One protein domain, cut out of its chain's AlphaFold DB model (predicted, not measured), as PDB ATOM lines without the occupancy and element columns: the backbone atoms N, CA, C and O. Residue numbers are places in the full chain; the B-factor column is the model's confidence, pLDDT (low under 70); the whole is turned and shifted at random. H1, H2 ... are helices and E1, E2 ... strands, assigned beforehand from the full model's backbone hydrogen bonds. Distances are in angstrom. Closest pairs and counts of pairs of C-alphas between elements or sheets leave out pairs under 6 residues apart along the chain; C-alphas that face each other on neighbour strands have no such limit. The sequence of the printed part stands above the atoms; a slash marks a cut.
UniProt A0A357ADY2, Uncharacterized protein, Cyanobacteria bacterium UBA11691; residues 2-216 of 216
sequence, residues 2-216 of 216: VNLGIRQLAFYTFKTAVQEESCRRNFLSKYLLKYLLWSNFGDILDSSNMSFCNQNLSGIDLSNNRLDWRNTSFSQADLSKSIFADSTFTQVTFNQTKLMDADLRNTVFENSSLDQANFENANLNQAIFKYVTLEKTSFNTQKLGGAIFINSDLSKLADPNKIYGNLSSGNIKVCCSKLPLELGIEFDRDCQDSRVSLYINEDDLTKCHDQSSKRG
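What this domain is: This is residues 2 to 216 of the 216 residues of an uncharacterized protein of Cyanobacteria bacterium UBA11691 (UniProt A0A357ADY2). With little regular structure, the chain winds in stacked turns, E1 to E5 side by side along them, H1 and H2 at one end, H3 towards the other. The printed part, 215 residues, has H1 H2 E1 E2 E3 E4 H3 E5 H4; the class is mixed, 61 residues in named elements. It is compact, radius of gyration of the C-alphas 18.2 A, spanning 63 by 32 by 27 A.

How they stand to each other: H1, residues 2 to 20, only just touches H2, residues 30 to 37, with 3 pairs of C-alphas within 8 A; the closest, Phe 11 and Leu 36, are 6.1 A apart. E1, 88 to 90, E2, 108 to 110, E3, 128 to 130, E4, 148 to 150, and E5, 173 to 175, form a parallel sheet in that order; within hydrogen-bond range are N 89 and O 108, N 109 and O 128, N 129 and O 148, each 2.8 A, and N 149 and O 173, 2.9 A. E4, H3, residues 161 to 168, and E5 make a strand-helix-strand unit, parallel neighbours with a helix between, its crossover right-handed. H4, residues 202 to 212, only grazes the sheet. Every O i to N i+4 pair is within range in H2 and H4, 14 of 15 in H1, 2 of 4 in H3.

Where its parts are: H1, 28.4 A long, begins at C-alpha 2 (138.248, 328.818, 267.821); H4, 15.3 A, ends at C-alpha 212 (140.560, 287.277, 225.679).

The domain as a whole: The farthest C-alphas, Val 2 and Gly 216, are 65.2 A apart; the printed part has no cut. H2 to E1 is a long link of 50 residues. The pLDDT is under 70 for 30 residues, among them 20 to 29.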
ATOM      1  N   VAL A   2     139.515 328.226 268.335       50.91
ATOM      2  CA  VAL A   2     138.248 328.818 267.821       50.91
ATOM      3  C   VAL A   2     138.145 328.874 266.276       50.91
ATOM      4  O   VAL A   2     137.058 328.775 265.722       50.91
ATOM      5  N   ASN A   3     139.273 328.954 265.560       63.25
ATOM      6  CA  ASN A   3     139.307 329.071 264.091       63.25
ATOM      7  C   ASN A   3     139.076 327.731 263.352       63.25
ATOM      8  O   ASN A   3     138.583 327.723 262.230       63.25
ATOM      9  N   LEU A   4     139.399 326.587 263.971       65.12
ATOM     10  CA  LEU A   4     139.301 325.281 263.303       65.12
ATOM     11  C   LEU A   4     137.842 324.799 263.213       65.12
ATOM     12  O   LEU A   4     137.410 324.361 262.152       65.12
ATOM     13  N   GLY A   5     137.071 324.967 264.295       69.75
ATOM     14  CA  GLY A   5     135.659 324.570 264.343       69.75
ATOM     15  C   GLY A   5     134.773 325.370 263.382       69.75
ATOM     16  O   GLY A   5     133.917 324.799 262.718       69.75
ATOM     17  N   ILE A   6     135.029 326.676 263.225       74.19
ATOM     18  CA  ILE A   6     134.294 327.522 262.268       74.19
ATOM     19  C   ILE A   6     134.583 327.091 260.825       74.19
ATOM     20  O   ILE A   6     133.675 327.064 260.000       74.19
ATOM     21  N   ARG A   7     135.830 326.717 260.510       73.38
ATOM     22  CA  ARG A   7     136.209 326.255 259.166       73.38
ATOM     23  C   ARG A   7     135.636 324.875 258.842       73.38
ATOM     24  O   ARG A   7     135.157 324.687 257.729       73.38
ATOM     25  N   GLN A   8     135.644 323.940 259.796       74.94
ATOM     26  CA  GLN A   8     134.999 322.631 259.623       74.94
ATOM     27  C   GLN A   8     133.489 322.778 259.421       74.94
ATOM     28  O   GLN A   8     132.937 322.174 258.506       74.94
ATOM     29  N   LEU A   9     132.834 323.627 260.217       79.69
ATOM     30  CA  LEU A   9     131.410 323.906 260.059       79.69
ATOM     31  C   LEU A   9     131.115 324.565 258.705       79.69
ATOM     32  O   LEU A   9     130.206 324.131 258.009       79.69
ATOM     33  N   ALA A  10     131.920 325.552 258.295       80.88
ATOM     34  CA  ALA A  10     131.782 326.199 256.991       80.88
ATOM     35  C   ALA A  10     131.950 325.205 255.833       80.88
ATOM     36  O   ALA A  10     131.186 325.262 254.872       80.88
ATOM     37  N   PHE A  11     132.906 324.273 255.932       80.38
ATOM     38  CA  PHE A  11     133.059 323.208 254.944       80.38
ATOM     39  C   PHE A  11     131.867 322.248 254.946       80.38
ATOM     40  O   PHE A  11     131.387 321.882 253.881       80.38
ATOM     41  N   TYR A  12     131.360 321.863 256.118       81.06
ATOM     42  CA  TYR A  12     130.202 320.979 256.213       81.06
ATOM     43  C   TYR A  12     128.950 321.617 255.599       81.06
ATOM     44  O   TYR A  12     128.299 321.000 254.761       81.06
ATOM     45  N   THR A  13     128.655 322.879 255.930       82.00
ATOM     46  CA  THR A  13     127.542 323.633 255.330       82.00
ATOM     47  C   THR A  13     127.715 323.794 253.820       82.00
ATOM     48  O   THR A  13     126.755 323.681 253.057       82.00
ATOM     49  N   PHE A  14     128.945 324.036 253.370       83.31
ATOM     50  CA  PHE A  14     129.270 324.074 251.952       83.31
ATOM     51  C   PHE A  14     129.003 322.725 251.279       83.31
ATOM     52  O   PHE A  14     128.344 322.676 250.244       83.31
ATOM     53  N   LYS A  15     129.461 321.626 251.882       82.25
ATOM     54  CA  LYS A  15     129.239 320.275 251.377       82.25
ATOM     55  C   LYS A  15     127.760 319.975 251.222       82.25
ATOM     56  O   LYS A  15     127.364 319.544 250.146       82.25
ATOM     57  N   THR A  16     126.951 320.239 252.243       80.44
ATOM     58  CA  THR A  16     125.505 319.993 252.173       80.44
ATOM     59  C   THR A  16     124.854 320.784 251.038       80.44
ATOM     60  O   THR A  16     124.090 320.214 250.268       80.44
ATOM     61  N   ALA A  17     125.237 322.053 250.845       77.44
ATOM     62  CA  ALA A  17     124.717 322.867 249.743       77.44
ATOM     63  C   ALA A  17     125.098 322.306 248.358       77.44
ATOM     64  O   ALA A  17     124.311 322.346 247.421       77.44
ATOM     65  N   VAL A  18     126.302 321.746 248.232       78.12
ATOM     66  CA  VAL A  18     126.822 321.186 246.976       78.12
ATOM     67  C   VAL A  18     126.261 319.789 246.674       78.12
ATOM     68  O   VAL A  18     126.255 319.378 245.516       78.12
ATOM     69  N   GLN A  19     125.800 319.045 247.682       77.06
ATOM     70  CA  GLN A  19     125.214 317.707 247.522       77.06
ATOM     71  C   GLN A  19     123.764 317.743 247.017       77.06
ATOM     72  O   GLN A  19     123.368 316.890 246.224       77.06
ATOM     73  N   GLU A  20     122.965 318.713 247.466       59.84
ATOM     74  CA  GLU A  20     121.524 318.775 247.170       59.84
ATOM     75  C   GLU A  20     121.212 319.283 245.751       59.84
ATOM     76  O   GLU A  20     120.139 319.019 245.198       59.84
ATOM     77  N   GLU A  21     122.163 319.967 245.111       61.06
ATOM     78  CA  GLU A  21     121.965 320.571 243.797       61.06
ATOM     79  C   GLU A  21     122.470 319.663 242.665       61.06
ATOM     80  O   GLU A  21     123.606 319.733 242.184       61.06
ATOM     81  N   SER A  22     121.568 318.802 242.189       58.03
ATOM     82  CA  SER A  22     121.729 318.041 240.945       58.03
ATOM     83  C   SER A  22     121.807 318.988 239.739       58.03
ATOM     84  O   SER A  22     120.797 319.358 239.143       58.03
ATOM     85  N   CYS A  23     123.022 319.434 239.413       63.78
ATOM     86  CA  CYS A  23     123.392 320.303 238.290       63.78
ATOM     87  C   CYS A  23     122.533 321.582 238.073       63.78
ATOM     88  O   CYS A  23     122.694 322.254 237.049       63.78
ATOM     89  N   ARG A  24     121.635 321.959 238.998       56.16
ATOM     90  CA  ARG A  24     120.958 323.263 238.996       56.16
ATOM     91  C   ARG A  24     121.974 324.306 239.431       56.16
ATOM     92  O   ARG A  24     122.783 324.021 240.293       56.16
ATOM     93  N   ARG A  25     121.962 325.445 238.727       55.97
ATOM     94  CA  ARG A  25     122.842 326.628 238.829       55.97
ATOM     95  C   ARG A  25     123.582 326.785 240.169       55.97
ATOM     96  O   ARG A  25     123.307 327.721 240.914       55.97
ATOM     97  N   ASN A  26     124.601 325.963 240.391       54.56
ATOM     98  CA  ASN A  26     125.528 326.191 241.476       54.56
ATOM     99  C   ASN A  26     126.276 327.480 241.118       54.56
ATOM    100  O   ASN A  26     126.922 327.580 240.076       54.56
ATOM    101  N   PHE A  27     126.109 328.513 241.935       59.62
ATOM    102  CA  PHE A  27     126.888 329.749 241.859       59.62
ATOM    103  C   PHE A  27     128.047 329.646 242.851       59.62
ATOM    104  O   PHE A  27     128.336 330.571 243.613       59.62
ATOM    105  N   LEU A  28     128.697 328.476 242.891       61.19
ATOM    106  CA  LEU A  28     129.861 328.299 243.732       61.19
ATOM    107  C   LEU A  28     130.942 329.244 243.237       61.19
ATOM    108  O   LEU A  28     131.436 329.130 242.114       61.19
ATOM    109  N   SER A  29     131.366 330.165 244.098       64.38
ATOM    110  CA  SER A  29     132.578 330.896 243.785       64.38
ATOM    111  C   SER A  29     133.751 329.920 243.914       64.38
ATOM    112  O   SER A  29     133.999 329.360 244.984       64.38
ATOM    113  N   LYS A  30     134.506 329.733 242.825       75.12
ATOM    114  CA  LYS A  30     135.827 329.075 242.819       75.12
ATOM    115  C   LYS A  30     136.691 329.521 244.014       75.12
ATOM    116  O   LYS A  30     137.466 328.744 244.566       75.12
ATOM    117  N   TYR A  31     136.526 330.778 244.426       73.38
ATOM    118  CA  TYR A  31     137.182 331.386 245.580       73.38
ATOM    119  C   TYR A  31     136.751 330.795 246.924       73.38
ATOM    120  O   TYR A  31     137.613 330.578 247.769       73.38
ATOM    121  N   LEU A  32     135.462 330.501 247.126       73.75
ATOM    122  CA  LEU A  32     134.976 329.847 248.340       73.75
ATOM    123  C   LEU A  32     135.551 328.435 248.456       73.75
ATOM    124  O   LEU A  32     136.075 328.088 249.510       73.75
ATOM    125  N   LEU A  33     135.542 327.663 247.365       76.31
ATOM    126  CA  LEU A  33     136.161 326.336 247.353       76.31
ATOM    127  C   LEU A  33     137.659 326.435 247.683       76.31
ATOM    128  O   LEU A  33     138.136 325.768 248.594       76.31
ATOM    129  N   LYS A  34     138.392 327.354 247.043       75.25
ATOM    130  CA  LYS A  34     139.809 327.595 247.362       75.25
ATOM    131  C   LYS A  34     140.029 327.990 248.831       75.25
ATOM    132  O   LYS A  34     140.977 327.520 249.453       75.25
ATOM    133  N   TYR A  35     139.174 328.844 249.391       74.00
ATOM    134  CA  TYR A  35     139.264 329.283 250.786       74.00
ATOM    135  C   TYR A  35     139.052 328.126 251.771       74.00
ATOM    136  O   TYR A  35     139.794 327.987 252.747       74.00
ATOM    137  N   LEU A  36     138.061 327.280 251.500       71.75
ATOM    138  CA  LEU A  36     137.744 326.131 252.341       71.75
ATOM    139  C   LEU A  36     138.847 325.066 252.289       71.75
ATOM    140  O   LEU A  36     139.126 324.445 253.310       71.75
ATOM    141  N   LEU A  37     139.522 324.918 251.147       66.50
ATOM    142  CA  LEU A  37     140.548 323.895 250.931       66.50
ATOM    143  C   LEU A  37     141.970 324.313 251.333       66.50
ATOM    144  O   LEU A  37     142.763 323.465 251.716       66.50
ATOM    145  N   TRP A  38     142.291 325.612 251.360       60.41
ATOM    146  CA  TRP A  38     143.567 326.098 251.920       60.41
ATOM    147  C   TRP A  38     143.618 325.997 253.460       60.41
ATOM    148  O   TRP A  38     144.626 326.277 254.114       60.41
ATOM    149  N   SER A  39     142.519 325.597 254.090       56.28
ATOM    150  CA  SER A  39     142.519 325.290 255.510       56.28
ATOM    151  C   SER A  39     143.156 323.919 255.702       56.28
ATOM    152  O   SER A  39     142.521 322.907 255.453       56.28
ATOM    153  N   ASN A  40     144.424 323.902 256.114       52.91
ATOM    154  CA  ASN A  40     145.180 322.696 256.441       52.91
ATOM    155  C   ASN A  40     144.505 321.959 257.615       52.91
ATOM    156  O   ASN A  40     144.830 322.184 258.783       52.91
ATOM    157  N   PHE A  41     143.491 321.151 257.315       59.44
ATOM    158  CA  PHE A  41     142.924 320.202 258.254       59.44
ATOM    159  C   PHE A  41     143.888 319.020 258.272       59.44
ATOM    160  O   PHE A  41     144.151 318.415 257.239       59.44
ATOM    161  N   GLY A  42     144.448 318.696 259.433       59.38
ATOM    162  CA  GLY A  42     145.364 317.566 259.596       59.38
ATOM    163  C   GLY A  42     144.730 316.187 259.359       59.38
ATOM    164  O   GLY A  42     145.349 315.199 259.737       59.38
ATOM    165  N   ASP A  43     143.559 316.113 258.716       67.69
ATOM    166  CA  ASP A  43     142.684 314.954 258.517       67.69
ATOM    167  C   ASP A  43     142.182 314.887 257.064       67.69
ATOM    168  O   ASP A  43     142.269 315.866 256.320       67.69
ATOM    169  N   ILE A  44     141.661 313.725 256.656       70.88
ATOM    170  CA  ILE A  44     140.954 313.580 255.375       70.88
ATOM    171  C   ILE A  44     139.653 314.380 255.446       70.88
ATOM    172  O   ILE A  44     138.818 314.158 256.321       70.88
ATOM    173  N   LEU A  45     139.491 315.315 254.518       77.12
ATOM    174  CA  LEU A  45     138.289 316.104 254.361       77.12
ATOM    175  C   LEU A  45     137.329 315.348 253.441       77.12
ATOM    176  O   LEU A  45     137.609 315.115 252.265       77.12
ATOM    177  N   ASP A  46     136.191 314.948 253.998       81.12
ATOM    178  CA  ASP A  46     135.178 314.200 253.268       81.12
ATOM    179  C   ASP A  46     134.460 315.111 252.256       81.12
ATOM    180  O   ASP A  46     133.443 315.724 252.568       81.12
ATOM    181  N   SER A  47     134.974 315.187 251.031       80.00
ATOM    182  CA  SER A  47     134.352 315.860 249.882       80.00
ATOM    183  C   SER A  47     133.468 314.928 249.042       80.00
ATOM    184  O   SER A  47     133.116 315.263 247.913       80.00
ATOM    185  N   SER A  48     133.093 313.759 249.571       87.06
ATOM    186  CA  SER A  48     132.365 312.764 248.789       87.06
ATOM    187  C   SER A  48     130.935 313.211 248.466       87.06
ATOM    188  O   SER A  48     130.293 313.954 249.222       87.06
ATOM    189  N   ASN A  49     130.407 312.692 247.358       88.00
ATOM    190  CA  ASN A  49     129.052 312.913 246.851       88.00
ATOM    191  C   ASN A  49     128.748 314.372 246.455       88.00
ATOM    192  O   ASN A  49     127.585 314.754 246.363       88.00
ATOM    193  N   MET A  50     129.765 315.211 246.242       86.94
ATOM    194  CA  MET A  50     129.581 316.605 245.826       86.94
ATOM    195  C   MET A  50     129.205 316.729 244.333       86.94
ATOM    196  O   MET A  50     129.622 315.925 243.501       86.94
ATOM    197  N   SER A  51     128.459 317.774 243.963       88.44
ATOM    198  CA  SER A  51     128.095 318.093 242.576       88.44
ATOM    199  C   SER A  51     128.650 319.456 242.142       88.44
ATOM    200  O   SER A  51     128.135 320.519 242.486       88.44
ATOM    201  N   PHE A  52     129.690 319.424 241.311       88.44
ATOM    202  CA  PHE A  52     130.305 320.582 240.660       88.44
ATOM    203  C   PHE A  52     129.916 320.689 239.179       88.44
ATOM    204  O   PHE A  52     130.684 321.231 238.379       88.44
ATOM    205  N   CYS A  53     128.740 320.188 238.778       88.00
ATOM    206  CA  CYS A  53     128.362 320.247 237.367       88.00
ATOM    207  C   CYS A  53     128.340 321.688 236.840       88.00
ATOM    208  O   CYS A  53     127.881 322.605 237.533       88.00
ATOM    209  N   ASN A  54     128.742 321.878 235.581       88.56
ATOM    210  CA  ASN A  54     128.714 323.173 234.885       88.56
ATOM    211  C   ASN A  54     129.519 324.296 235.574       88.56
ATOM    212  O   ASN A  54     129.368 325.467 235.220       88.56
ATOM    213  N   GLN A  55     130.343 323.980 236.579       88.31
ATOM    214  CA  GLN A  55     131.091 324.987 237.327       88.31
ATOM    215  C   GLN A  55     132.351 325.412 236.582       88.31
ATOM    216  O   GLN A  55     133.037 324.589 235.979       88.31
ATOM    217  N   ASN A  56     132.708 326.694 236.692       90.44
ATOM    218  CA  ASN A  56     134.031 327.158 236.292       90.44
ATOM    219  C   ASN A  56     134.999 327.061 237.473       90.44
ATOM    220  O   ASN A  56     135.005 327.898 238.378       90.44
ATOM    221  N   LEU A  57     135.845 326.044 237.419       90.88
ATOM    222  CA  LEU A  57     136.895 325.739 238.380       90.88
ATOM    223  C   LEU A  57     138.284 325.792 237.718       90.88
ATOM    224  O   LEU A  57     139.264 325.321 238.288       90.88
ATOM    225  N   SER A  58     138.397 326.399 236.533       94.00
ATOM    226  CA  SER A  58     139.644 326.455 235.764       94.00
ATOM    227  C   SER A  58     140.786 327.043 236.595       94.00
ATOM    228  O   SER A  58     140.600 328.046 237.277       94.00
ATOM    229  N   GLY A  59     141.975 326.445 236.588       92.94
ATOM    230  CA  GLY A  59     143.131 326.928 237.350       92.94
ATOM    231  C   GLY A  59     143.001 326.789 238.867       92.94
ATOM    232  O   GLY A  59     143.688 327.506 239.596       92.94
ATOM    233  N   ILE A  60     142.062 325.981 239.370       89.06
ATOM    234  CA  ILE A  60     142.033 325.627 240.789       89.06
ATOM    235  C   ILE A  60     143.182 324.670 241.109       89.06
ATOM    236  O   ILE A  60     143.491 323.784 240.317       89.06
ATOM    237  N   ASP A  61     143.804 324.849 242.269       87.62
ATOM    238  CA  ASP A  61     144.747 323.875 242.806       87.62
ATOM    239  C   ASP A  61     144.020 323.020 243.837       87.62
ATOM    240  O   ASP A  61     143.528 323.523 244.850       87.62
ATOM    241  N   LEU A  62     143.898 321.745 243.503       80.56
ATOM    242  CA  LEU A  62     143.286 320.688 244.283       80.56
ATOM    243  C   LEU A  62     144.286 319.547 244.556       80.56
ATOM    244  O   LEU A  62     143.882 318.536 245.131       80.56
ATOM    245  N   SER A  63     145.574 319.721 244.235       76.62
ATOM    246  CA  SER A  63     146.626 318.729 244.497       76.62
ATOM    247  C   SER A  63     146.931 318.573 245.978       76.62
ATOM    248  O   SER A  63     146.675 319.478 246.774       76.62
ATOM    249  N   ASN A  64     147.499 317.421 246.353       62.28
ATOM    250  CA  ASN A  64     147.957 317.122 247.719       62.28
ATOM    251  C   ASN A  64     146.901 317.290 248.820       62.28
ATOM    252  O   ASN A  64     147.222 317.267 250.011       62.28
ATOM    253  N   ASN A  65     145.637 317.459 248.451       62.16
ATOM    254  CA  ASN A  65     144.582 317.608 249.416       62.16
ATOM    255  C   ASN A  65     144.114 316.214 249.791       62.16
ATOM    256  O   ASN A  65     143.859 315.369 248.936       62.16
ATOM    257  N   ARG A  66     143.983 315.980 251.093       73.06
ATOM    258  CA  ARG A  66     143.371 314.778 251.654       73.06
ATOM    259  C   ARG A  66     141.857 314.807 251.396       73.06
ATOM    260  O   ARG A  66     141.079 314.777 252.337       73.06
ATOM    261  N   LEU A  67     141.451 314.983 250.143       79.31
ATOM    262  CA  LEU A  67     140.069 315.116 249.713       79.31
ATOM    263  C   LEU A  67     139.573 313.766 249.248       79.31
ATOM    264  O   LEU A  67     140.156 313.128 248.375       79.31
ATOM    265  N   ASP A  68     138.473 313.346 249.848       86.56
ATOM    266  CA  ASP A  68     137.744 312.184 249.383       86.56
ATOM    267  C   ASP A  68     136.802 312.603 248.256       86.56
ATOM    268  O   ASP A  68     135.750 313.189 248.503       86.56
ATOM    269  N   TRP A  69     137.174 312.344 247.006       89.69
ATOM    270  CA  TRP A  69     136.339 312.691 245.855       89.69
ATOM    271  C   TRP A  69     135.253 311.659 245.550       89.69
ATOM    272  O   TRP A  69     134.548 311.827 244.555       89.69
ATOM    273  N   ARG A  70     135.081 310.603 246.361       93.06
ATOM    274  CA  ARG A  70     134.168 309.496 246.032       93.06
ATOM    275  C   ARG A  70     132.779 309.977 245.636       93.06
ATOM    276  O   ARG A  70     132.205 310.820 246.319       93.06
ATOM    277  N   ASN A  71     132.234 309.435 244.548       92.44
ATOM    278  CA  ASN A  71     130.893 309.768 244.042       92.44
ATOM    279  C   ASN A  71     130.677 311.252 243.691       92.44
ATOM    280  O   ASN A  71     129.541 311.721 243.645       92.44
ATOM    281  N   THR A  72     131.745 312.020 243.471       90.81
ATOM    282  CA  THR A  72     131.635 313.427 243.062       90.81
ATOM    283  C   THR A  72     131.323 313.531 241.566       90.81
ATOM    284  O   THR A  72     131.762 312.708 240.762       90.81
ATOM    285  N   SER A  73     130.588 314.565 241.158       92.25
ATOM    286  CA  SER A  73     130.365 314.891 239.745       92.25
ATOM    287  C   SER A  73     131.026 316.214 239.378       92.25
ATOM    288  O   SER A  73     130.696 317.255 239.937       92.25
ATOM    289  N   PHE A  74     131.905 316.180 238.382       93.44
ATOM    290  CA  PHE A  74     132.444 317.339 237.668       93.44
ATOM    291  C   PHE A  74     131.833 317.484 236.270       93.44
ATOM    292  O   PHE A  74     132.372 318.201 235.438       93.44
ATOM    293  N   SER A  75     130.707 316.819 235.994       93.88
ATOM    294  CA  SER A  75     130.108 316.776 234.654       93.88
ATOM    295  C   SER A  75     129.940 318.171 234.039       93.88
ATOM    296  O   SER A  75     129.352 319.059 234.657       93.88
ATOM    297  N   GLN A  76     130.428 318.366 232.813       94.25
ATOM    298  CA  GLN A  76     130.399 319.648 232.089       94.25
ATOM    299  C   GLN A  76     131.125 320.811 232.799       94.25
ATOM    300  O   GLN A  76     130.977 321.968 232.401       94.25
ATOM    301  N   ALA A  77     131.906 320.551 233.851       93.25
ATOM    302  CA  ALA A  77     132.698 321.583 234.504       93.25
ATOM    303  C   ALA A  77     133.867 322.033 233.615       93.25
ATOM    304  O   ALA A  77     134.377 321.296 232.763       93.25
ATOM    305  N   ASP A  78     134.325 323.257 233.852       95.06
ATOM    306  CA  ASP A  78     135.596 323.741 233.340       95.06
ATOM    307  C   ASP A  78     136.665 323.593 234.423       95.06
ATOM    308  O   ASP A  78     136.700 324.364 235.379       95.06
ATOM    309  N   LEU A  79     137.526 322.592 234.271       95.50
ATOM    310  CA  LEU A  79     138.705 322.321 235.091       95.50
ATOM    311  C   LEU A  79     139.999 322.593 234.309       95.50
ATOM    312  O   LEU A  79     141.064 322.086 234.666       95.50
ATOM    313  N   SER A  80     139.950 323.405 233.249       97.44
ATOM    314  CA  SER A  80     141.140 323.708 232.450       97.44
ATOM    315  C   SER A  80     142.223 324.353 233.321       97.44
ATOM    316  O   SER A  80     141.911 325.208 234.147       97.44
ATOM    317  N   LYS A  81     143.496 323.982 233.157       96.81
ATOM    318  CA  LYS A  81     144.656 324.475 233.933       96.81
ATOM    319  C   LYS A  81     144.613 324.160 235.432       96.81
ATOM    320  O   LYS A  81     145.397 324.731 236.186       96.81
ATOM    321  N   SER A  82     143.679 323.326 235.884       95.00
ATOM    322  CA  SER A  82     143.626 322.890 237.283       95.00
ATOM    323  C   SER A  82     144.824 322.011 237.644       95.00
ATOM    324  O   SER A  82     145.489 321.462 236.767       95.00
ATOM    325  N   ILE A  83     145.111 321.884 238.936       93.75
ATOM    326  CA  ILE A  83     146.187 321.035 239.448       93.75
ATOM    327  C   ILE A  83     145.556 320.001 240.377       93.75
ATOM    328  O   ILE A  83     144.951 320.351 241.381       93.75
ATOM    329  N   PHE A  84     145.678 318.732 240.020       92.94
ATOM    330  CA  PHE A  84     145.121 317.570 240.714       92.94
ATOM    331  C   PHE A  84     146.180 316.482 240.922       92.94
ATOM    332  O   PHE A  84     145.831 315.344 241.227       92.94
ATOM    333  N   ALA A  85     147.461 316.811 240.743       92.94
ATOM    334  CA  ALA A  85     148.554 315.860 240.888       92.94
ATOM    335  C   ALA A  85     148.425 315.045 242.189       92.94
ATOM    336  O   ALA A  85     148.035 315.582 243.233       92.94
ATOM    337  N   ASP A  86     148.702 313.746 242.073       92.00
ATOM    338  CA  ASP A  86     148.671 312.764 243.164       92.00
ATOM    339  C   ASP A  86     147.273 312.515 243.786       92.00
ATOM    340  O   ASP A  86     147.161 311.933 244.864       92.00
ATOM    341  N   SER A  87     146.186 312.934 243.123       91.94
ATOM    342  CA  SER A  87     144.808 312.705 243.597       91.94
ATOM    343  C   SER A  87     144.242 311.340 243.188       91.94
ATOM    344  O   SER A  87     144.519 310.833 242.099       91.94
ATOM    345  N   THR A  88     143.347 310.800 244.019       93.00
ATOM    346  CA  THR A  88     142.549 309.601 243.708       93.00
ATOM    347  C   THR A  88     141.084 309.970 243.490       93.00
ATOM    348  O   THR A  88     140.443 310.581 244.346       93.00
ATOM    349  N   PHE A  89     140.543 309.556 242.349       95.00
ATOM    350  CA  PHE A  89     139.156 309.728 241.940       95.00
ATOM    351  C   PHE A  89     138.485 308.364 241.816       95.00
ATOM    352  O   PHE A  89     138.621 307.679 240.805       95.00
ATOM    353  N   THR A  90     137.739 307.975 242.844       95.75
ATOM    354  CA  THR A  90     136.972 306.727 242.841       95.75
ATOM    355  C   THR A  90     135.499 307.031 242.579       95.75
ATOM    356  O   THR A  90     134.900 307.813 243.310       95.75
ATOM    357  N   GLN A  91     134.891 306.414 241.564       97.06
ATOM    358  CA  GLN A  91     133.472 306.609 241.220       97.06
ATOM    359  C   GLN A  91     133.108 308.070 240.901       97.06
ATOM    360  O   GLN A  91     132.033 308.550 241.250       97.06
ATOM    361  N   VAL A  92     134.010 308.808 240.251       96.00
ATOM    362  CA  VAL A  92     133.804 310.224 239.914       96.00
ATOM    363  C   VAL A  92     133.295 310.355 238.483       96.00
ATOM    364  O   VAL A  92     133.722 309.629 237.585       96.00
ATOM    365  N   THR A  93     132.380 311.295 238.245       96.88
ATOM    366  CA  THR A  93     131.881 311.584 236.891       96.88
ATOM    367  C   THR A  93     132.535 312.843 236.335       96.88
ATOM    368  O   THR A  93     132.290 313.938 236.830       96.88
ATOM    369  N   PHE A  94     133.316 312.697 235.270       97.44
ATOM    370  CA  PHE A  94     133.971 313.770 234.518       97.44
ATOM    371  C   PHE A  94     133.381 313.946 233.111       97.44
ATOM    372  O   PHE A  94     134.018 314.530 232.231       97.44
ATOM    373  N   ASN A  95     132.155 313.489 232.874       97.62
ATOM    374  CA  ASN A  95     131.580 313.505 231.533       97.62
ATOM    375  C   ASN A  95     131.490 314.924 230.964       97.62
ATOM    376  O   ASN A  95     131.016 315.839 231.639       97.62
ATOM    377  N   GLN A  96     131.956 315.112 229.727       97.50
ATOM    378  CA  GLN A  96     132.007 316.409 229.035       97.50
ATOM    379  C   GLN A  96     132.813 317.497 229.775       97.50
ATOM    380  O   GLN A  96     132.628 318.691 229.534       97.50
ATOM    381  N   THR A  97     133.703 317.112 230.692       97.19
ATOM    382  CA  THR A  97     134.518 318.060 231.466       97.19
ATOM    383  C   THR A  97     135.680 318.583 230.631       97.19
ATOM    384  O   THR A  97     136.333 317.829 229.904       97.19
ATOM    385  N   LYS A  98     135.993 319.872 230.769       97.75
ATOM    386  CA  LYS A  98     137.203 320.457 230.178       97.75
ATOM    387  C   LYS A  98     138.359 320.315 231.160       97.75
ATOM    388  O   LYS A  98     138.327 320.915 232.224       97.75
ATOM    389  N   LEU A  99     139.378 319.548 230.799       97.38
ATOM    390  CA  LEU A  99     140.603 319.328 231.582       97.38
ATOM    391  C   LEU A  99     141.837 319.813 230.808       97.38
ATOM    392  O   LEU A  99     142.954 319.352 231.035       97.38
ATOM    393  N   MET A 100     141.637 320.756 229.884       97.12
ATOM    394  CA  MET A 100     142.693 321.274 229.020       97.12
ATOM    395  C   MET A 100     143.816 321.889 229.855       97.12
ATOM    396  O   MET A 100     143.537 322.659 230.768       97.12
ATOM    397  N   ASP A 101     145.073 321.576 229.554       96.75
ATOM    398  CA  ASP A 101     146.252 322.059 230.295       96.75
ATOM    399  C   ASP A 101     146.284 321.705 231.804       96.75
ATOM    400  O   ASP A 101     147.095 322.270 232.539       96.75
ATOM    401  N   ALA A 102     145.420 320.810 232.304       96.81
ATOM    402  CA  ALA A 102     145.418 320.425 233.718       96.81
ATOM    403  C   ALA A 102     146.655 319.585 234.094       96.81
ATOM    404  O   ALA A 102     147.161 318.813 233.278       96.81
ATOM    405  N   ASP A 103     147.136 319.697 235.333       96.44
ATOM    406  CA  ASP A 103     148.171 318.821 235.891       96.44
ATOM    407  C   ASP A 103     147.527 317.658 236.654       96.44
ATOM    408  O   ASP A 103     147.019 317.832 237.758       96.44
ATOM    409  N   LEU A 104     147.544 316.478 236.044       95.75
ATOM    410  CA  LEU A 104     146.936 315.230 236.512       95.75
ATOM    411  C   LEU A 104     148.009 314.133 236.639       95.75
ATOM    412  O   LEU A 104     147.762 312.951 236.400       95.75
ATOM    413  N   ARG A 105     149.249 314.518 236.957       95.94
ATOM    414  CA  ARG A 105     150.327 313.544 237.161       95.94
ATOM    415  C   ARG A 105     150.018 312.629 238.332       95.94
ATOM    416  O   ARG A 105     149.516 313.087 239.355       95.94
ATOM    417  N   ASN A 106     150.366 311.354 238.182       95.00
ATOM    418  CA  ASN A 106     150.198 310.320 239.207       95.00
ATOM    419  C   ASN A 106     148.752 310.154 239.719       95.00
ATOM    420  O   ASN A 106     148.542 309.553 240.771       95.00
ATOM    421  N   THR A 107     147.743 310.690 239.025       95.38
ATOM    422  CA  THR A 107     146.355 310.554 239.475       95.38
ATOM    423  C   THR A 107     145.840 309.147 239.238       95.38
ATOM    424  O   THR A 107     146.123 308.559 238.192       95.38
ATOM    425  N   VAL A 108     145.004 308.650 240.144       96.19
ATOM    426  CA  VAL A 108     144.287 307.383 239.966       96.19
ATOM    427  C   VAL A 108     142.821 307.675 239.682       96.19
ATOM    428  O   VAL A 108     142.119 308.205 240.535       96.19
ATOM    429  N   PHE A 109     142.340 307.298 238.502       97.75
ATOM    430  CA  PHE A 109     140.920 307.252 238.171       97.75
ATOM    431  C   PHE A 109     140.444 305.813 238.299       97.75
ATOM    432  O   PHE A 109     140.886 304.946 237.550       97.75
ATOM    433  N   GLU A 110     139.536 305.543 239.227       97.06
ATOM    434  CA  GLU A 110     138.994 304.211 239.468       97.06
ATOM    435  C   GLU A 110     137.471 304.231 239.381       97.06
ATOM    436  O   GLU A 110     136.822 305.061 240.018       97.06
ATOM    437  N   ASN A 111     136.883 303.333 238.588       97.38
ATOM    438  CA  ASN A 111     135.430 303.238 238.390       97.38
ATOM    439  C   ASN A 111     134.781 304.578 237.988       97.38
ATOM    440  O   ASN A 111     133.644 304.862 238.357       97.38
ATOM    441  N   SER A 112     135.529 305.437 237.298       97.81
ATOM    442  CA  SER A 112     135.118 306.800 236.961       97.81
ATOM    443  C   SER A 112     134.680 306.892 235.501       97.81
ATOM    444  O   SER A 112     135.218 306.202 234.637       97.81
ATOM    445  N   SER A 113     133.716 307.764 235.214       98.06
ATOM    446  CA  SER A 113     133.258 308.018 233.844       98.06
ATOM    447  C   SER A 113     133.930 309.282 233.323       98.06
ATOM    448  O   SER A 113     133.868 310.327 233.971       98.06
ATOM    449  N   LEU A 114     134.630 309.177 232.196       98.06
ATOM    450  CA  LEU A 114     135.392 310.268 231.579       98.06
ATOM    451  C   LEU A 114     134.859 310.574 230.171       98.06
ATOM    452  O   LEU A 114     135.550 311.193 229.368       98.06
ATOM    453  N   ASP A 115     133.638 310.143 229.853       98.38
ATOM    454  CA  ASP A 115     133.106 310.194 228.494       98.38
ATOM    455  C   ASP A 115     133.034 311.636 227.982       98.38
ATOM    456  O   ASP A 115     132.519 312.537 228.645       98.38
ATOM    457  N   GLN A 116     133.524 311.868 226.765       98.00
ATOM    458  CA  GLN A 116     133.609 313.185 226.126       98.00
ATOM    459  C   GLN A 116     134.438 314.214 226.916       98.00
ATOM    460  O   GLN A 116     134.342 315.412 226.641       98.00
ATOM    461  N   ALA A 117     135.244 313.794 227.896       97.88
ATOM    462  CA  ALA A 117     136.168 314.696 228.567       97.88
ATOM    463  C   ALA A 117     137.280 315.144 227.606       97.88
ATOM    464  O   ALA A 117     137.733 314.385 226.740       97.88
ATOM    465  N   ASN A 118     137.734 316.386 227.771       96.81
ATOM    466  CA  ASN A 118     138.808 316.953 226.963       96.81
ATOM    467  C   ASN A 118     140.097 317.099 227.780       96.81
ATOM    468  O   ASN A 118     140.209 318.028 228.578       96.81
ATOM    469  N   PHE A 119     141.081 316.233 227.527       96.12
ATOM    470  CA  PHE A 119     142.416 316.264 228.142       96.12
ATOM    471  C   PHE A 119     143.488 316.886 227.233       96.12
ATOM    472  O   PHE A 119     144.674 316.555 227.331       96.12
ATOM    473  N   GLU A 120     143.114 317.758 226.298       93.69
ATOM    474  CA  GLU A 120     144.082 318.421 225.424       93.69
ATOM    475  C   GLU A 120     145.157 319.164 226.243       93.69
ATOM    476  O   GLU A 120     144.859 319.967 227.121       93.69
ATOM    477  N   ASN A 121     146.430 318.858 225.980       93.62
ATOM    478  CA  ASN A 121     147.616 319.387 226.677       93.62
ATOM    479  C   ASN A 121     147.727 319.093 228.186       93.62
ATOM    480  O   ASN A 121     148.718 319.514 228.807       93.62
ATOM    481  N   ALA A 122     146.777 318.351 228.762       96.44
ATOM    482  CA  ALA A 122     146.827 317.919 230.150       96.44
ATOM    483  C   ALA A 122     148.058 317.041 230.405       96.44
ATOM    484  O   ALA A 122     148.508 316.298 229.531       96.44
ATOM    485  N   ASN A 123     148.624 317.134 231.603       96.81
ATOM    486  CA  ASN A 123     149.733 316.300 232.032       96.81
ATOM    487  C   ASN A 123     149.204 315.064 232.754       96.81
ATOM    488  O   ASN A 123     148.779 315.166 233.894       96.81
ATOM    489  N   LEU A 124     149.246 313.912 232.095       96.31
ATOM    490  CA  LEU A 124     148.769 312.623 232.596       96.31
ATOM    491  C   LEU A 124     149.931 311.637 232.792       96.31
ATOM    492  O   LEU A 124     149.739 310.420 232.753       96.31
ATOM    493  N   ASN A 125     151.158 312.139 232.968       96.25
ATOM    494  CA  ASN A 125     152.300 311.267 233.212       96.25
ATOM    495  C   ASN A 125     152.044 310.426 234.470       96.25
ATOM    496  O   ASN A 125     151.687 310.957 235.521       96.25
ATOM    497  N   GLN A 126     152.239 309.115 234.335       96.06
ATOM    498  CA  GLN A 126     151.991 308.100 235.361       96.06
ATOM    499  C   GLN A 126     150.550 308.056 235.903       96.06
ATOM    500  O   GLN A 126     150.317 307.466 236.955       96.06
ATOM    501  N   ALA A 127     149.574 308.644 235.203       96.88
ATOM    502  CA  ALA A 127     148.173 308.491 235.572       96.88
ATOM    503  C   ALA A 127     147.721 307.030 235.403       96.88
ATOM    504  O   ALA A 127     148.102 306.349 234.445       96.88
ATOM    505  N   ILE A 128     146.889 306.562 236.330       97.75
ATOM    506  CA  ILE A 128     146.345 305.206 236.347       97.75
ATOM    507  C   ILE A 128     144.841 305.285 236.103       97.75
ATOM    508  O   ILE A 128     144.122 305.962 236.832       97.75
ATOM    509  N   PHE A 129     144.360 304.569 235.097       97.75
ATOM    510  CA  PHE A 129     142.955 304.482 234.725       97.75
ATOM    511  C   PHE A 129     142.475 303.048 234.944       97.75
ATOM    512  O   PHE A 129     142.903 302.135 234.242       97.75
ATOM    513  N   LYS A 130     141.599 302.830 235.923       96.69
ATOM    514  CA  LYS A 130     141.030 301.526 236.274       96.69
ATOM    515  C   LYS A 130     139.523 301.567 236.100       96.69
ATOM    516  O   LYS A 130     138.869 302.409 236.713       96.69
ATOM    517  N   TYR A 131     138.955 300.635 235.343       96.00
ATOM    518  CA  TYR A 131     137.496 300.540 235.193       96.00
ATOM    519  C   TYR A 131     136.846 301.830 234.690       96.00
ATOM    520  O   TYR A 131     135.752 302.186 235.129       96.00
ATOM    521  N   VAL A 132     137.534 302.574 233.820       97.31
ATOM    522  CA  VAL A 132     137.001 303.840 233.314       97.31
ATOM    523  C   VAL A 132     136.328 303.673 231.961       97.31
ATOM    524  O   VAL A 132     136.728 302.848 231.131       97.31
ATOM    525  N   THR A 133     135.325 304.513 231.722       97.25
ATOM    526  CA  THR A 133     134.757 304.728 230.389       97.25
ATOM    527  C   THR A 133     135.394 305.962 229.765       97.25
ATOM    528  O   THR A 133     135.593 306.972 230.441       97.25
ATOM    529  N   LEU A 134     135.766 305.859 228.488       96.62
ATOM    530  CA  LEU A 134     136.483 306.903 227.753       96.62
ATOM    531  C   LEU A 134     135.806 307.214 226.410       96.62
ATOM    532  O   LEU A 134     136.461 307.672 225.470       96.62
ATOM    533  N   GLU A 135     134.497 306.991 226.280       97.75
ATOM    534  CA  GLU A 135     133.810 307.178 224.999       97.75
ATOM    535  C   GLU A 135     133.943 308.630 224.522       97.75
ATOM    536  O   GLU A 135     133.619 309.570 225.242       97.75
ATOM    537  N   LYS A 136     134.431 308.822 223.292       97.00
ATOM    538  CA  LYS A 136     134.692 310.124 222.658       97.00
ATOM    539  C   LYS A 136     135.600 311.043 223.484       97.00
ATOM    540  O   LYS A 136     135.550 312.259 223.324       97.00
ATOM    541  N   THR A 137     136.439 310.476 224.347       96.31
ATOM    542  CA  THR A 137     137.453 311.231 225.095       96.31
ATOM    543  C   THR A 137     138.608 311.600 224.174       96.31
ATOM    544  O   THR A 137     139.029 310.788 223.342       96.31
ATOM    545  N   SER A 138     139.136 312.815 224.320       90.50
ATOM    546  CA  SER A 138     140.328 313.278 223.606       90.50
ATOM    547  C   SER A 138     141.532 313.371 224.541       90.50
ATOM    548  O   SER A 138     141.457 313.958 225.618       90.50
ATOM    549  N   PHE A 139     142.674 312.847 224.091       86.12
ATOM    550  CA  PHE A 139     143.965 312.991 224.764       86.12
ATOM    551  C   PHE A 139     144.953 313.771 223.892       86.12
ATOM    552  O   PHE A 139     144.956 313.630 222.664       86.12
ATOM    553  N   ASN A 140     145.853 314.535 224.519       78.69
ATOM    554  CA  ASN A 140     147.150 314.839 223.915       78.69
ATOM    555  C   ASN A 140     148.175 313.829 224.438       78.69
ATOM    556  O   ASN A 140     148.403 313.714 225.640       78.69
ATOM    557  N   THR A 141     148.794 313.089 223.528       75.25
ATOM    558  CA  THR A 141     149.632 311.949 223.883       75.25
ATOM    559  C   THR A 141     151.092 312.279 224.152       75.25
ATOM    560  O   THR A 141     151.850 311.390 224.530       75.25
ATOM    561  N   GLN A 142     151.492 313.552 224.061       81.69
ATOM    562  CA  GLN A 142     152.840 313.984 224.453       81.69
ATOM    563  C   GLN A 142     153.086 313.938 225.970       81.69
ATOM    564  O   GLN A 142     154.237 313.945 226.397       81.69
ATOM    565  N   LYS A 143     152.027 313.882 226.790       88.19
ATOM    566  CA  LYS A 143     152.120 313.866 228.260       88.19
ATOM    567  C   LYS A 143     151.355 312.696 228.892       88.19
ATOM    568  O   LYS A 143     150.701 312.862 229.915       88.19
ATOM    569  N   LEU A 144     151.419 311.523 228.265       91.81
ATOM    570  CA  LEU A 144     150.905 310.252 228.806       91.81
ATOM    571  C   LEU A 144     152.040 309.319 229.264       91.81
ATOM    572  O   LEU A 144     151.869 308.104 229.342       91.81
ATOM    573  N   GLY A 145     153.222 309.875 229.541       93.88
ATOM    574  CA  GLY A 145     154.420 309.111 229.858       93.88
ATOM    575  C   GLY A 145     154.213 308.189 231.050       93.88
ATOM    576  O   GLY A 145     153.999 308.651 232.170       93.88
ATOM    577  N   GLY A 146     154.277 306.881 230.815       94.56
ATOM    578  CA  GLY A 146     154.108 305.870 231.847       94.56
ATOM    579  C   GLY A 146     152.673 305.651 232.331       94.56
ATOM    580  O   GLY A 146     152.541 304.940 233.329       94.56
ATOM    581  N   ALA A 147     151.652 306.222 231.683       96.38
ATOM    582  CA  ALA A 147     150.251 306.013 232.049       96.38
ATOM    583  C   ALA A 147     149.827 304.544 231.876       96.38
ATOM    584  O   ALA A 147     150.375 303.818 231.039       96.38
ATOM    585  N   ILE A 148     148.856 304.106 232.677       96.69
ATOM    586  CA  ILE A 148     148.398 302.713 232.718       96.69
ATOM    587  C   ILE A 148     146.876 302.670 232.600       96.69
ATOM    588  O   ILE A 148     146.188 303.355 233.353       96.69
ATOM    589  N   PHE A 149     146.356 301.830 231.706       95.69
ATOM    590  CA  PHE A 149     144.925 301.545 231.584       95.69
ATOM    591  C   PHE A 149     144.648 300.081 231.936       95.69
ATOM    592  O   PHE A 149     145.238 299.166 231.362       95.69
ATOM    593  N   ILE A 150     143.748 299.863 232.890       95.19
ATOM    594  CA  ILE A 150     143.341 298.552 233.394       95.19
ATOM    595  C   ILE A 150     141.826 298.451 233.296       95.19
ATOM    596  O   ILE A 150     141.117 299.356 233.748       95.19
ATOM    597  N   ASN A 151     141.311 297.362 232.725       94.12
ATOM    598  CA  ASN A 151     139.866 297.121 232.623       94.12
ATOM    599  C   ASN A 151     139.082 298.314 232.044       94.12
ATOM    600  O   ASN A 151     137.971 298.612 232.475       94.12
ATOM    601  N   SER A 152     139.683 299.040 231.100       93.88
ATOM    602  CA  SER A 152     139.142 300.292 230.566       93.88
ATOM    603  C   SER A 152     138.782 300.146 229.090       93.88
ATOM    604  O   SER A 152     139.400 299.369 228.362       93.88
ATOM    605  N   ASP A 153     137.769 300.880 228.627       92.25
ATOM    606  CA  ASP A 153     137.321 300.815 227.230       92.25
ATOM    607  C   ASP A 153     137.827 302.023 226.429       92.25
ATOM    608  O   ASP A 153     137.251 303.110 226.480       92.25
ATOM    609  N   LEU A 154     138.916 301.824 225.688       92.31
ATOM    610  CA  LEU A 154     139.517 302.803 224.784       92.31
ATOM    611  C   LEU A 154     139.024 302.619 223.338       92.31
ATOM    612  O   LEU A 154     139.459 303.352 222.454       92.31
ATOM    613  N   SER A 155     138.124 301.669 223.052       91.69
ATOM    614  CA  SER A 155     137.715 301.350 221.672       91.69
ATOM    615  C   SER A 155     136.958 302.479 220.968       91.69
ATOM    616  O   SER A 155     136.860 302.489 219.745       91.69
ATOM    617  N   LYS A 156     136.443 303.447 221.735       94.81
ATOM    618  CA  LYS A 156     135.635 304.567 221.242       94.81
ATOM    619  C   LYS A 156     136.258 305.934 221.510       94.81
ATOM    620  O   LYS A 156     135.522 306.908 221.668       94.81
ATOM    621  N   LEU A 157     137.581 306.032 221.623       94.12
ATOM    622  CA  LEU A 157     138.236 307.335 221.768       94.12
ATOM    623  C   LEU A 157     137.890 308.266 220.600       94.12
ATOM    624  O   LEU A 157     137.581 307.813 219.502       94.12
ATOM    625  N   ALA A 158     137.951 309.580 220.834       94.31
ATOM    626  CA  ALA A 158     137.664 310.561 219.785       94.31
ATOM    627  C   ALA A 158     138.684 310.508 218.636       94.31
ATOM    628  O   ALA A 158     138.327 310.749 217.487       94.31
ATOM    629  N   ASP A 159     139.945 310.198 218.954       91.19
ATOM    630  CA  ASP A 159     141.022 310.019 217.977       91.19
ATOM    631  C   ASP A 159     141.952 308.862 218.405       91.19
ATOM    632  O   ASP A 159     142.973 309.077 219.072       91.19
ATOM    633  N   PRO A 160     141.577 307.618 218.061       88.88
ATOM    634  CA  PRO A 160     142.329 306.391 218.330       88.88
ATOM    635  C   PRO A 160     143.801 306.409 217.908       88.88
ATOM    636  O   PRO A 160     144.662 305.860 218.596       88.88
ATOM    637  N   ASN A 161     144.126 307.073 216.797       89.69
ATOM    638  CA  ASN A 161     145.474 307.042 216.231       89.69
ATOM    639  C   ASN A 161     146.494 307.773 217.110       89.69
ATOM    640  O   ASN A 161     147.682 307.445 217.095       89.69
ATOM    641  N   LYS A 162     146.049 308.728 217.937       88.81
ATOM    642  CA  LYS A 162     146.945 309.488 218.817       88.81
ATOM    643  C   LYS A 162     147.612 308.628 219.892       88.81
ATOM    644  O   LYS A 162     148.730 308.954 220.301       88.81
ATOM    645  N   ILE A 163     146.974 307.545 220.344       89.06
ATOM    646  CA  ILE A 163     147.548 306.648 221.363       89.06
ATOM    647  C   ILE A 163     148.450 305.561 220.764       89.06
ATOM    648  O   ILE A 163     149.290 305.026 221.486       89.06
ATOM    649  N   TYR A 164     148.352 305.288 219.456       90.00
ATOM    650  CA  TYR A 164     149.083 304.200 218.793       90.00
ATOM    651  C   TYR A 164     150.591 304.253 219.047       90.00
ATOM    652  O   TYR A 164     151.168 303.278 219.514       90.00
ATOM    653  N   GLY A 165     151.226 305.408 218.813       90.06
ATOM    654  CA  GLY A 165     152.675 305.566 218.997       90.06
ATOM    655  C   GLY A 165     153.144 305.338 220.439       90.06
ATOM    656  O   GLY A 165     154.260 304.879 220.671       90.06
ATOM    657  N   ASN A 166     152.288 305.620 221.423       91.75
ATOM    658  CA  ASN A 166     152.598 305.396 222.834       91.75
ATOM    659  C   ASN A 166     152.410 303.933 223.243       91.75
ATOM    660  O   ASN A 166     153.179 303.429 224.055       91.75
ATOM    661  N   LEU A 167     151.419 303.252 222.666       90.19
ATOM    662  CA  LEU A 167     151.215 301.818 222.863       90.19
ATOM    663  C   LEU A 167     152.309 300.993 222.175       90.19
ATOM    664  O   LEU A 167     152.838 300.045 222.753       90.19
ATOM    665  N   SER A 168     152.686 301.346 220.944       89.69
ATOM    666  CA  SER A 168     153.710 300.616 220.190       89.69
ATOM    667  C   SER A 168     155.101 300.755 220.815       89.69
ATOM    668  O   SER A 168     155.845 299.779 220.853       89.69
ATOM    669  N   SER A 169     155.422 301.922 221.382       91.12
ATOM    670  CA  SER A 169     156.673 302.160 222.120       91.12
ATOM    671  C   SER A 169     156.669 301.653 223.569       91.12
ATOM    672  O   SER A 169     157.713 301.682 224.218       91.12
ATOM    673  N   GLY A 170     155.523 301.206 224.098       90.19
ATOM    674  CA  GLY A 170     155.383 300.790 225.500       90.19
ATOM    675  C   GLY A 170     155.415 301.947 226.510       90.19
ATOM    676  O   GLY A 170     155.593 301.720 227.709       90.19
ATOM    677  N   ASN A 171     155.254 303.192 226.045       92.94
ATOM    678  CA  ASN A 171     155.173 304.367 226.913       92.94
ATOM    679  C   ASN A 171     153.888 304.359 227.755       92.94
ATOM    680  O   ASN A 171     153.907 304.736 228.927       92.94
ATOM    681  N   ILE A 172     152.787 303.895 227.163       93.81
ATOM    682  CA  ILE A 172     151.532 303.601 227.858       93.81
ATOM    683  C   ILE A 172     151.410 302.091 227.994       93.81
ATOM    684  O   ILE A 172     151.737 301.366 227.053       93.81
ATOM    685  N   LYS A 173     150.912 301.639 229.146       94.88
ATOM    686  CA  LYS A 173     150.630 300.225 229.400       94.88
ATOM    687  C   LYS A 173     149.141 299.957 229.440       94.88
ATOM    688  O   LYS A 173     148.375 300.782 229.942       94.88
ATOM    689  N   VAL A 174     148.746 298.801 228.931       93.75
ATOM    690  CA  VAL A 174     147.350 298.371 228.881       93.75
ATOM    691  C   VAL A 174     147.211 296.920 229.313       93.75
ATOM    692  O   VAL A 174     147.992 296.049 228.933       93.75
ATOM    693  N   CYS A 175     146.197 296.666 230.126       93.50
ATOM    694  CA  CYS A 175     145.849 295.329 230.574       93.50
ATOM    695  C   CYS A 175     144.331 295.217 230.696       93.50
ATOM    696  O   CYS A 175     143.681 296.133 231.214       93.50
ATOM    697  N   CYS A 176     143.738 294.133 230.199       91.62
ATOM    698  CA  CYS A 176     142.298 293.878 230.306       91.62
ATOM    699  C   CYS A 176     141.443 294.977 229.679       91.62
ATOM    700  O   CYS A 176     140.284 295.173 230.041       91.62
ATOM    701  N   SER A 177     142.027 295.747 228.764       91.88
ATOM    702  CA  SER A 177     141.453 296.989 228.268       91.88
ATOM    703  C   SER A 177     141.105 296.844 226.802       91.88
ATOM    704  O   SER A 177     141.893 296.344 226.005       91.88
ATOM    705  N   LYS A 178     139.915 297.299 226.411       90.94
ATOM    706  CA  LYS A 178     139.543 297.295 224.996       90.94
ATOM    707  C   LYS A 178     140.261 298.439 224.302       90.94
ATOM    708  O   LYS A 178     140.235 299.562 224.786       90.94
ATOM    709  N   LEU A 179     140.857 298.164 223.158       90.69
ATOM    710  CA  LEU A 179     141.539 299.135 222.314       90.69
ATOM    711  C   LEU A 179     140.715 299.343 221.033       90.69
ATOM    712  O   LEU A 179     139.819 298.551 220.723       90.69
ATOM    713  N   PRO A 180     140.987 300.412 220.282       89.94
ATOM    714  CA  PRO A 180     140.422 300.579 218.951       89.94
ATOM    715  C   PRO A 180     140.905 299.460 218.019       89.94
ATOM    716  O   PRO A 180     142.102 299.159 217.967       89.94
ATOM    717  N   LEU A 181     139.972 298.834 217.293       86.19
ATOM    718  CA  LEU A 181     140.259 297.693 216.412       86.19
ATOM    719  C   LEU A 181     141.247 298.071 215.304       86.19
ATOM    720  O   LEU A 181     142.086 297.255 214.925       86.19
ATOM    721  N   GLU A 182     141.190 299.314 214.820       87.75
ATOM    722  CA  GLU A 182     142.077 299.823 213.772       87.75
ATOM    723  C   GLU A 182     143.566 299.829 214.148       87.75
ATOM    724  O   GLU A 182     144.410 299.908 213.259       87.75
ATOM    725  N   LEU A 183     143.913 299.727 215.437       87.25
ATOM    726  CA  LEU A 183     145.311 299.746 215.866       87.25
ATOM    727  C   LEU A 183     146.011 298.397 215.670       87.25
ATOM    728  O   LEU A 183     147.239 298.366 215.620       87.25
ATOM    729  N   GLY A 184     145.262 297.290 215.595       85.69
ATOM    730  CA  GLY A 184     145.838 295.944 215.481       85.69
ATOM    731  C   GLY A 184     146.764 295.558 216.644       85.69
ATOM    732  O   GLY A 184     147.674 294.754 216.460       85.69
ATOM    733  N   ILE A 185     146.576 296.162 217.823       83.88
ATOM    734  CA  ILE A 185     147.355 295.887 219.038       83.88
ATOM    735  C   ILE A 185     146.560 294.939 219.935       83.88
ATOM    736  O   ILE A 185     145.357 295.111 220.119       83.88
ATOM    737  N   GLU A 186     147.250 293.964 220.522       80.25
ATOM    738  CA  GLU A 186     146.673 293.041 221.499       80.25
ATOM    739  C   GLU A 186     146.254 293.759 222.796       80.25
ATOM    740  O   GLU A 186     146.984 294.585 223.347       80.25
ATOM    741  N   PHE A 187     145.063 293.421 223.286       75.75
ATOM    742  CA  PHE A 187     144.343 294.122 224.355       75.75
ATOM    743  C   PHE A 187     144.876 293.852 225.777       75.75
ATOM    744  O   PHE A 187     144.658 294.666 226.678       75.75
ATOM    745  N   ASP A 188     145.622 292.756 225.959       79.25
ATOM    746  CA  ASP A 188     146.061 292.239 227.270       79.25
ATOM    747  C   ASP A 188     147.588 292.113 227.399       79.25
ATOM    748  O   ASP A 188     148.115 291.426 228.275       79.25
ATOM    749  N   ARG A 189     148.318 292.809 226.528       84.00
ATOM    750  CA  ARG A 189     149.767 292.638 226.357       84.00
ATOM    751  C   ARG A 189     150.622 292.982 227.583       84.00
ATOM    752  O   ARG A 189     151.670 292.369 227.757       84.00
ATOM    753  N   ASP A 190     150.219 293.942 228.423       93.00
ATOM    754  CA  ASP A 190     151.071 294.444 229.517       93.00
ATOM    755  C   ASP A 190     150.635 293.940 230.903       93.00
ATOM    756  O   ASP A 190     151.118 294.436 231.920       93.00
ATOM    757  N   CYS A 191     149.747 292.943 230.983       91.06
ATOM    758  CA  CYS A 191     149.229 292.439 232.263       91.06
ATOM    759  C   CYS A 191     150.290 291.837 233.195       91.06
ATOM    760  O   CYS A 191     150.108 291.840 234.409       91.06
ATOM    761  N   GLN A 192     151.404 291.353 232.643       89.69
ATOM    762  CA  GLN A 192     152.532 290.808 233.409       89.69
ATOM    763  C   GLN A 192     153.569 291.875 233.790       89.69
ATOM    764  O   GLN A 192     154.608 291.570 234.377       89.69
ATOM    765  N   ASP A 193     153.332 293.138 233.436       93.75
ATOM    766  CA  ASP A 193     154.258 294.205 233.763       93.75
ATOM    767  C   ASP A 193     154.253 294.531 235.261       93.75
ATOM    768  O   ASP A 193     153.207 294.783 235.856       93.75
ATOM    769  N   SER A 194     155.446 294.639 235.847       92.88
ATOM    770  CA  SER A 194     155.629 294.931 237.279       92.88
ATOM    771  C   SER A 194     154.946 296.209 237.782       92.88
ATOM    772  O   SER A 194     154.624 296.298 238.963       92.88
ATOM    773  N   ARG A 195     154.721 297.219 236.926       92.69
ATOM    774  CA  ARG A 195     153.977 298.429 237.319       92.69
ATOM    775  C   ARG A 195     152.473 298.214 237.246       92.69
ATOM    776  O   ARG A 195     151.748 298.826 238.018       92.69
ATOM    777  N   VAL A 196     152.011 297.372 236.326       94.38
ATOM    778  CA  VAL A 196     150.592 297.025 236.175       94.38
ATOM    779  C   VAL A 196     150.151 296.125 237.328       94.38
ATOM    780  O   VAL A 196     149.099 296.375 237.914       94.38
ATOM    781  N   SER A 197     150.990 295.166 237.737       90.88
ATOM    782  CA  SER A 197     150.724 294.247 238.855       90.88
ATOM    783  C   SER A 197     150.521 294.938 240.208       90.88
ATOM    784  O   SER A 197     149.997 294.328 241.131       90.88
ATOM    785  N   LEU A 198     150.908 296.212 240.348       91.00
ATOM    786  CA  LEU A 198     150.626 297.012 241.548       91.00
ATOM    787  C   LEU A 198     149.154 297.440 241.651       91.00
ATOM    788  O   LEU A 198     148.703 297.821 242.729       91.00
ATOM    789  N   TYR A 199     148.416 297.415 240.539       90.56
ATOM    790  CA  TYR A 199     147.077 297.999 240.436       90.56
ATOM    791  C   TYR A 199     145.997 297.005 240.001       90.56
ATOM    792  O   TYR A 199     144.817 297.357 240.050       90.56
ATOM    793  N   ILE A 200     146.368 295.793 239.592       88.81
ATOM    794  CA  ILE A 200     145.444 294.729 239.195       88.81
ATOM    795  C   ILE A 200     145.505 293.569 240.196       88.81
ATOM    796  O   ILE A 200     146.576 293.247 240.703       88.81
ATOM    797  N   ASN A 201     144.357 292.964 240.504       87.69
ATOM    798  CA  ASN A 201     144.265 291.794 241.384       87.69
ATOM    799  C   ASN A 201     144.076 290.490 240.570       87.69
ATOM    800  O   ASN A 201     143.850 290.525 239.359       87.69
ATOM    801  N   GLU A 202     144.169 289.333 241.232       85.25
ATOM    802  CA  GLU A 202     144.030 288.022 240.573       85.25
ATOM    803  C   GLU A 202     142.631 287.785 239.976       85.25
ATOM    804  O   GLU A 202     142.511 287.202 238.894       85.25
ATOM    805  N   ASP A 203     141.571 288.281 240.624       85.88
ATOM    806  CA  ASP A 203     140.194 288.157 240.123       85.88
ATOM    807  C   ASP A 203     140.012 288.900 238.789       85.88
ATOM    808  O   ASP A 203     139.336 288.426 237.870       85.88
ATOM    809  N   ASP A 204     140.633 290.070 238.674       84.88
ATOM    810  CA  ASP A 204     140.611 290.927 237.497       84.88
ATOM    811  C   ASP A 204     141.367 290.269 236.341       84.88
ATOM    812  O   ASP A 204     140.849 290.210 235.224       84.88
ATOM    813  N   LEU A 205     142.549 289.706 236.620       84.94
ATOM    814  CA  LEU A 205     143.336 288.929 235.656       84.94
ATOM    815  C   LEU A 205     142.580 287.687 235.167       84.94
ATOM    816  O   LEU A 205     142.604 287.370 233.978       84.94
ATOM    817  N   THR A 206     141.855 287.007 236.053       84.25
ATOM    818  CA  THR A 206     141.068 285.822 235.679       84.25
ATOM    819  C   THR A 206     139.949 286.196 234.702       84.25
ATOM    820  O   THR A 206     139.835 285.615 233.622       84.25
ATOM    821  N   LYS A 207     139.168 287.239 235.018       81.12
ATOM    822  CA  LYS A 207     138.093 287.740 234.134       81.12
ATOM    823  C   LYS A 207     138.620 288.224 232.787       81.12
ATOM    824  O   LYS A 207     137.936 288.116 231.771       81.12
ATOM    825  N   CYS A 208     139.813 288.792 232.792       80.38
ATOM    826  CA  CYS A 208     140.509 289.288 231.620       80.38
ATOM    827  C   CYS A 208     140.887 288.163 230.655       80.38
ATOM    828  O   CYS A 208     140.498 288.198 229.485       80.38
ATOM    829  N   HIS A 209     141.510 287.096 231.163       75.94
ATOM    830  CA  HIS A 209     141.811 285.905 230.369       75.94
ATOM    831  C   HIS A 209     140.546 285.254 229.786       75.94
ATOM    832  O   HIS A 209     140.518 284.916 228.597       75.94
ATOM    833  N   ASP A 210     139.454 285.190 230.550       68.75
ATOM    834  CA  ASP A 210     138.159 284.700 230.059       68.75
ATOM    835  C   ASP A 210     137.558 285.569 228.939       68.75
ATOM    836  O   ASP A 210     136.826 285.070 228.082       68.75
ATOM    837  N   GLN A 211     137.838 286.875 228.925       66.56
ATOM    838  CA  GLN A 211     137.407 287.766 227.846       66.56
ATOM    839  C   GLN A 211     138.295 287.652 226.606       66.56
ATOM    840  O   GLN A 211     137.765 287.721 225.496       66.56
ATOM    841  N   SER A 212     139.604 287.460 226.779       60.66
ATOM    842  CA  SER A 212     140.560 287.277 225.679       60.66
ATOM    843  C   SER A 212     140.263 286.006 224.871       60.66
ATOM    844  O   SER A 212     140.175 286.059 223.645       60.66
ATOM    845  N   SER A 213     139.953 284.897 225.552       57.78
ATOM    846  CA  SER A 213     139.625 283.604 224.929       57.78
ATOM    847  C   SER A 213     138.324 283.609 224.117       57.78
ATOM    848  O   SER A 213     138.133 282.754 223.260       57.78
ATOM    849  N   LYS A 214     137.434 284.581 224.356       54.12
ATOM    850  CA  LYS A 214     136.175 284.768 223.611       54.12
ATOM    851  C   LYS A 214     136.293 285.735 222.431       54.12
ATOM    852  O   LYS A 214     135.310 285.924 221.717       54.12
ATOM    853  N   ARG A 215     137.438 286.404 222.270       55.97
ATOM    854  CA  ARG A 215     137.683 287.415 221.226       55.97
ATOM    855  C   ARG A 215     138.727 286.984 220.189       55.97
ATOM    856  O   ARG A 215     138.926 287.739 219.238       55.97
ATOM    857  N   GLY A 216     139.374 285.834 220.392       46.28
ATOM    858  CA  GLY A 216     140.286 285.183 219.443       46.28
ATOM    859  C   GLY A 216     139.579 284.271 218.453       46.28
ATOM    860  O   GLY A 216     138.472 283.785 218.781       46.28
TER     861      GLY A 216